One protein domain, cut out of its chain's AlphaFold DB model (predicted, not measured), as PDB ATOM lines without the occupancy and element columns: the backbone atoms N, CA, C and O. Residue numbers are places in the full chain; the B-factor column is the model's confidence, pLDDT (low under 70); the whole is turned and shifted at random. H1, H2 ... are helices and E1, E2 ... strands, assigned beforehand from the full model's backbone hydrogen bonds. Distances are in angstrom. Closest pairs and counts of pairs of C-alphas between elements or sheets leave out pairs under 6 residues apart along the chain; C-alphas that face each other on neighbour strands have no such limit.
ATOM      1  N   TYR A 105     240.605 147.304  93.049       97.12
ATOM      2  CA  TYR A 105     240.028 145.990  92.784       97.12
ATOM      3  C   TYR A 105     241.128 144.955  92.579       97.12
ATOM      4  O   TYR A 105     242.224 145.251  92.107       97.12
ATOM      5  N   HIS A 106     240.838 143.713  92.959       95.69
ATOM      6  CA  HIS A 106     241.675 142.587  92.565       95.69
ATOM      7  C   HIS A 106     241.442 142.258  91.088       95.69
ATOM      8  O   HIS A 106     240.327 142.416  90.581       95.69
ATOM      9  N   VAL A 107     242.478 141.758  90.416       94.31
ATOM     10  CA  VAL A 107     242.326 141.126  89.101       94.31
ATOM     11  C   VAL A 107     241.424 139.907  89.267       94.31
ATOM     12  O   VAL A 107     241.584 139.128  90.208       94.31
ATOM     13  N   ALA A 108     240.427 139.774  88.397       92.56
ATOM     14  CA  ALA A 108     239.551 138.613  88.417       92.56
ATOM     15  C   ALA A 108     240.246 137.420  87.756       92.56
ATOM     16  O   ALA A 108     240.827 137.550  86.682       92.56
ATOM     17  N   ASN A 109     240.093 136.235  88.348       83.69
ATOM     18  CA  ASN A 109     240.536 134.983  87.725       83.69
ATOM     19  C   ASN A 109     239.692 134.617  86.489       83.69
ATOM     20  O   ASN A 109     240.107 133.806  85.665       83.69
ATOM     21  N   THR A 110     238.494 135.192  86.355       81.94
ATOM     22  CA  THR A 110     237.605 134.971  85.210       81.94
ATOM     23  C   THR A 110     237.815 136.034  84.135       81.94
ATOM     24  O   THR A 110     238.027 137.212  84.430       81.94
ATOM     25  N   LYS A 111     237.684 135.632  82.861       69.69
ATOM     26  CA  LYS A 111     237.741 136.525  81.687       69.69
ATOM     27  C   LYS A 111     236.462 137.371  81.554       69.69
ATOM     28  O   LYS A 111     235.731 137.274  80.574       69.69
ATOM     29  N   GLY A 112     236.145 138.156  82.582       74.69
ATOM     30  CA  GLY A 112     235.055 139.128  82.548       74.69
ATOM     31  C   GLY A 112     235.423 140.375  81.737       74.69
ATOM     32  O   GLY A 112     236.597 140.664  81.533       74.69
ATOM     33  N   ILE A 113     234.414 141.161  81.344       75.69
ATOM     34  CA  ILE A 113     234.569 142.366  80.500       75.69
ATOM     35  C   ILE A 113     235.613 143.348  81.052       75.69
ATOM     36  O   ILE A 113     236.351 143.944  80.278       75.69
ATOM     37  N   SER A 114     235.668 143.538  82.377       82.75
ATOM     38  CA  SER A 114     236.632 144.453  83.001       82.75
ATOM     39  C   SER A 114     237.908 143.775  83.503       82.75
ATOM     40  O   SER A 114     238.765 144.485  84.002       82.75
ATOM     41  N   GLY A 115     238.013 142.439  83.489       89.81
ATOM     42  CA  GLY A 115     239.150 141.712  84.084       89.81
ATOM     43  C   GLY A 115     239.363 141.938  85.594       89.81
ATOM     44  O   GLY A 115     240.408 141.597  86.134       89.81
ATOM     45  N   LEU A 116     238.379 142.514  86.291       93.56
ATOM     46  CA  LEU A 116     238.472 142.939  87.692       93.56
ATOM     47  C   LEU A 116     237.339 142.332  88.515       93.56
ATOM     48  O   LEU A 116     236.224 142.162  88.009       93.56
ATOM     49  N   ALA A 117     237.619 142.064  89.789       94.50
ATOM     50  CA  ALA A 117     236.655 141.563  90.759       94.50
ATOM     51  C   ALA A 117     235.425 142.481  90.875       94.50
ATOM     52  O   ALA A 117     235.492 143.686  90.631       94.50
ATOM     53  N   SER A 118     234.276 141.917  91.256       93.50
ATOM     54  CA  SER A 118     233.030 142.683  91.423       93.50
ATOM     55  C   SER A 118     233.054 143.614  92.639       93.50
ATOM     56  O   SER A 118     232.407 144.663  92.626       93.50
ATOM     57  N   ILE A 119     233.827 143.258  93.666       96.38
ATOM     58  CA  ILE A 119     233.976 144.017  94.908       96.38
ATOM     59  C   ILE A 119     235.378 144.615  95.025       96.38
ATOM     60  O   ILE A 119     236.350 144.059  94.516       96.38
ATOM     61  N   CYS A 120     235.481 145.753  95.710       97.62
ATOM     62  CA  CYS A 120     236.767 146.392  95.983       97.62
ATOM     63  C   CYS A 120     237.554 145.653  97.080       97.62
ATOM     64  O   CYS A 120     236.973 144.962  97.919       97.62
ATOM     65  N   LYS A 121     238.875 145.860  97.110       98.12
ATOM     66  CA  LYS A 121     239.832 145.285  98.070       98.12
ATOM     67  C   LYS A 121     239.390 145.467  99.523       98.12
ATOM     68  O   LYS A 121     239.513 144.547 100.323       98.12
ATOM     69  N   SER A 122     238.831 146.632  99.867       97.81
ATOM     70  CA  SER A 122     238.361 146.905 101.231       97.81
ATOM     71  C   SER A 122     237.149 146.050 101.617       97.81
ATOM     72  O   SER A 122     237.096 145.531 102.727       97.81
ATOM     73  N   CYS A 123     236.188 145.880 100.705       98.19
ATOM     74  CA  CYS A 123     235.022 145.019 100.927       98.19
ATOM     75  C   CYS A 123     235.435 143.547 101.027       98.19
ATOM     76  O   CYS A 123     234.974 142.835 101.914       98.19
ATOM     77  N   ASP A 124     236.349 143.106 100.161       97.44
ATOM     78  CA  ASP A 124     236.907 141.754 100.215       97.44
ATOM     79  C   ASP A 124     237.644 141.484 101.540       97.44
ATOM     80  O   ASP A 124     237.415 140.461 102.186       97.44
ATOM     81  N   TYR A 125     238.465 142.434 101.995       97.06
ATOM     82  CA  TYR A 125     239.148 142.357 103.286       97.06
ATOM     83  C   TYR A 125     238.165 142.216 104.453       97.06
ATOM     84  O   TYR A 125     238.315 141.313 105.279       97.06
ATOM     85  N   LEU A 126     237.138 143.075 104.506       97.62
ATOM     86  CA  LEU A 126     236.107 143.006 105.542       97.62
ATOM     87  C   LEU A 126     235.389 141.657 105.507       97.62
ATOM     88  O   LEU A 126     235.270 141.006 106.540       97.62
ATOM     89  N   ARG A 127     235.007 141.183 104.317       96.50
ATOM     90  CA  ARG A 127     234.349 139.886 104.141       96.50
ATOM     91  C   ARG A 127     235.209 138.726 104.649       96.50
ATOM     92  O   ARG A 127     234.699 137.873 105.374       96.50
ATOM     93  N   ARG A 128     236.505 138.695 104.312       95.88
ATOM     94  CA  ARG A 128     237.445 137.666 104.797       95.88
ATOM     95  C   ARG A 128     237.607 137.710 106.312       95.88
ATOM     96  O   ARG A 128     237.571 136.664 106.956       95.88
ATOM     97  N   ARG A 129     237.732 138.907 106.890       96.19
ATOM     98  CA  ARG A 129     237.845 139.088 108.343       96.19
ATOM     99  C   ARG A 129     236.577 138.636 109.066       96.19
ATOM    100  O   ARG A 129     236.671 137.900 110.041       96.19
ATOM    101  N   THR A 130     235.403 139.017 108.570       97.31
ATOM    102  CA  THR A 130     234.116 138.577 109.120       97.31
ATOM    103  C   THR A 130     233.973 137.060 109.041       97.31
ATOM    104  O   THR A 130     233.569 136.441 110.017       97.31
ATOM    105  N   HIS A 131     234.376 136.437 107.929       96.75
ATOM    106  CA  HIS A 131     234.384 134.979 107.815       96.75
ATOM    107  C   HIS A 131     235.293 134.328 108.866       96.75
ATOM    108  O   HIS A 131     234.903 133.358 109.509       96.75
ATOM    109  N   GLN A 132     236.481 134.886 109.102       94.81
ATOM    110  CA  GLN A 132     237.386 134.388 110.136       94.81
ATOM    111  C   GLN A 132     236.796 134.481 111.545       94.81
ATOM    112  O   GLN A 132     236.895 133.525 112.312       94.81
ATOM    113  N   VAL A 133     236.162 135.609 111.867       96.50
ATOM    114  CA  VAL A 133     235.518 135.837 113.168       96.50
ATOM    115  C   VAL A 133     234.292 134.943 113.362       96.50
ATOM    116  O   VAL A 133     234.079 134.452 114.465       96.50
ATOM    117  N   ASN A 134     233.515 134.697 112.305       97.69
ATOM    118  CA  ASN A 134     232.286 133.903 112.375       97.69
ATOM    119  C   ASN A 134     232.532 132.389 112.301       97.69
ATOM    120  O   ASN A 134     231.682 131.614 112.728       97.69
ATOM    121  N   HIS A 135     233.685 131.956 111.781       97.12
ATOM    122  CA  HIS A 135     234.033 130.539 111.633       97.12
ATOM    123  C   HIS A 135     235.342 130.162 112.349       97.12
ATOM    124  O   HIS A 135     236.179 129.476 111.757       97.12
ATOM    125  N   PRO A 136     235.553 130.557 113.620       96.88
ATOM    126  CA  PRO A 136     236.839 130.386 114.295       96.88
ATOM    127  C   PRO A 136     237.235 128.910 114.418       96.88
ATOM    128  O   PRO A 136     238.409 128.578 114.267       96.88
ATOM    129  N   GLU A 137     236.264 128.014 114.616       97.62
ATOM    130  CA  GLU A 137     236.496 126.568 114.738       97.62
ATOM    131  C   GLU A 137     237.088 125.955 113.466       97.62
ATOM    132  O   GLU A 137     238.002 125.138 113.544       97.62
ATOM    133  N   MET A 138     236.662 126.416 112.287       96.81
ATOM    134  CA  MET A 138     237.225 125.965 111.013       96.81
ATOM    135  C   MET A 138     238.720 126.311 110.916       96.81
ATOM    136  O   MET A 138     239.535 125.464 110.551       96.81
ATOM    137  N   TYR A 139     239.102 127.537 111.285       95.25
ATOM    138  CA  TYR A 139     240.506 127.961 111.267       95.25
ATOM    139  C   TYR A 139     241.333 127.272 112.358       95.25
ATOM    140  O   TYR A 139     242.478 126.893 112.110       95.25
ATOM    141  N   LYS A 140     240.767 127.058 113.554       95.88
ATOM    142  CA  LYS A 140     241.418 126.286 114.624       95.88
ATOM    143  C   LYS A 140     241.697 124.851 114.181       95.88
ATOM    144  O   LYS A 140     242.823 124.386 114.350       95.88
ATOM    145  N   ALA A 141     240.712 124.184 113.576       96.31
ATOM    146  CA  ALA A 141     240.850 122.828 113.055       96.31
ATOM    147  C   ALA A 141     241.912 122.754 111.947       96.31
ATOM    148  O   ALA A 141     242.802 121.907 112.004       96.31
ATOM    149  N   ALA A 142     241.891 123.693 110.995       93.06
ATOM    150  CA  ALA A 142     242.902 123.775 109.940       93.06
ATOM    151  C   ALA A 142     244.324 123.961 110.508       93.06
ATOM    152  O   ALA A 142     245.256 123.265 110.099       93.06
ATOM    153  N   ASN A 143     244.490 124.841 111.501       93.38
ATOM    154  CA  ASN A 143     245.772 125.060 112.175       93.38
ATOM    155  C   ASN A 143     246.238 123.824 112.958       93.38
ATOM    156  O   ASN A 143     247.426 123.506 112.946       93.38
ATOM    157  N   ALA A 144     245.327 123.115 113.629       95.38
ATOM    158  CA  ALA A 144     245.647 121.868 114.318       95.38
ATOM    159  C   ALA A 144     246.123 120.790 113.333       95.38
ATOM    160  O   ALA A 144     247.170 120.187 113.555       95.38
ATOM    161  N   ALA A 145     245.427 120.626 112.203       92.31
ATOM    162  CA  ALA A 145     245.809 119.685 111.153       92.31
ATOM    163  C   ALA A 145     247.162 120.031 110.503       92.31
ATOM    164  O   ALA A 145     247.923 119.135 110.139       92.31
ATOM    165  N   ALA A 146     247.483 121.321 110.351       89.31
ATOM    166  CA  ALA A 146     248.786 121.762 109.854       89.31
ATOM    167  C   ALA A 146     249.923 121.444 110.841       89.31
ATOM    168  O   ALA A 146     250.985 120.988 110.419       89.31
ATOM    169  N   ARG A 147     249.699 121.639 112.150       91.06
ATOM    170  CA  ARG A 147     250.675 121.269 113.189       91.06
ATOM    171  C   ARG A 147     250.902 119.763 113.251       91.06
ATOM    172  O   ARG A 147     252.055 119.347 113.265       91.06
ATOM    173  N   ALA A 148     249.825 118.975 113.245       92.88
ATOM    174  CA  ALA A 148     249.905 117.515 113.251       92.88
ATOM    175  C   ALA A 148     250.730 117.013 112.062       92.88
ATOM    176  O   ALA A 148     251.750 116.369 112.253       92.88
ATOM    177  N   SER A 149     250.406 117.467 110.848       89.19
ATOM    178  CA  SER A 149     251.144 117.075 109.644       89.19
ATOM    179  C   SER A 149     252.622 117.454 109.658       89.19
ATOM    180  O   SER A 149     253.418 116.760 109.036       89.19
ATOM    181  N   ARG A 150     253.002 118.553 110.323       90.75
ATOM    182  CA  ARG A 150     254.418 118.890 110.509       90.75
ATOM    183  C   ARG A 150     255.081 117.916 111.477       90.75
ATOM    184  O   ARG A 150     256.176 117.465 111.182       90.75
ATOM    185  N   SER A 151     254.418 117.607 112.593       92.12
ATOM    186  CA  SER A 151     254.905 116.656 113.597       92.12
ATOM    187  C   SER A 151     255.067 115.251 113.019       92.12
ATOM    188  O   SER A 151     256.084 114.614 113.256       92.12
ATOM    189  N   ASP A 152     254.100 114.793 112.224       93.69
ATOM    190  CA  ASP A 152     254.128 113.475 111.577       93.69
ATOM    191  C   ASP A 152     255.259 113.364 110.546       93.69
ATOM    192  O   ASP A 152     255.764 112.278 110.278       93.69
ATOM    193  N   ALA A 153     255.682 114.499 109.982       95.38
ATOM    194  CA  ALA A 153     256.800 114.568 109.056       95.38
ATOM    195  C   ALA A 153     258.171 114.600 109.755       95.38
ATOM    196  O   ALA A 153     259.177 114.620 109.050       95.38
ATOM    197  N   VAL A 154     258.241 114.623 111.095       96.62
ATOM    198  CA  VAL A 154     259.506 114.556 111.847       96.62
ATOM    199  C   VAL A 154     259.878 113.086 112.075       96.62
ATOM    200  O   VAL A 154     259.282 112.427 112.933       96.62
TER     201      VAL A 154
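Overview. This is residues 105 to 154 of the 217 residues of an uncharacterized protein of Hymenobacter sp (UniProt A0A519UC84). Going along the printed part from its first residue, you meet a small two-strand hairpin, E1 and E2, that runs straight into helix H1; after one residue, H2 sets off at nearly a right angle, so that the two helices make an open L with the hairpin at the far end of H1. There is no common core: residues 140 to 154, of which 140 to 152 belong to H2, stand free and stick out as one arm of the L. The printed part has 50 residues, with two named strands and two named helices in the order E1, E2, H1, H2; the sheet E1 - E2 is antiparallel, and the class is mixed, helices and strands. The whole is extended, with a radius of gyration of the C-alphas of 16.4 A, and its flat outline spans 48 by 24 by 12 A.

Arrangement. Start with E1, residues 105 to 107, and E2, residues 116 to 120: they form an antiparallel hairpin, with 151 degrees between their directions. Look at C-alphas 107 and 116, which face each other at 4.5 A, and at N 117 and O 106, within hydrogen-bond range at 2.8 A. Next comes H1, residues 121 to 134; the closest C-alphas of E1 and H1 are those of Tyr 105 and Lys 121, 5.3 A apart. Go on to H2, residues 136 to 152: H1 and H2 are close but not clearly touching, their closest C-alphas being those of Gln 132 and Tyr 139, 7.2 A apart. Their lines are about perpendicular, at 82 degrees. H2 is apart from E1 and from E2. In H1 and H2 every O i to N i+4 pair is within hydrogen-bond range.

Along the chain. Find C-alpha 105 at (240.028, 145.990, 92.784), where E1 begins; it runs 6.5 A to C-alpha 107. E2 covers 9.1 A from C-alpha 116 to C-alpha 120. Find C-alpha 121 at (239.832, 145.285, 98.070); from there H1 runs 19.8 A to C-alpha 134. H2, the longest helix with 17 residues, runs 24.3 A from C-alpha 136 to C-alpha 152 at (254.128, 113.475, 111.577).

Size, cuts and confidence. The two C-alphas farthest apart, those of Ile 113 and Val 154, are 48.8 A from each other. The printed part has no cut. The links from E2 to H1 and from H1 to H2 are tight, the link from E1 to E2, of 8 residues, is short, and there is no long link. The mean pLDDT of the printed part is 93.0; look at residue 111 for the one residue under 70.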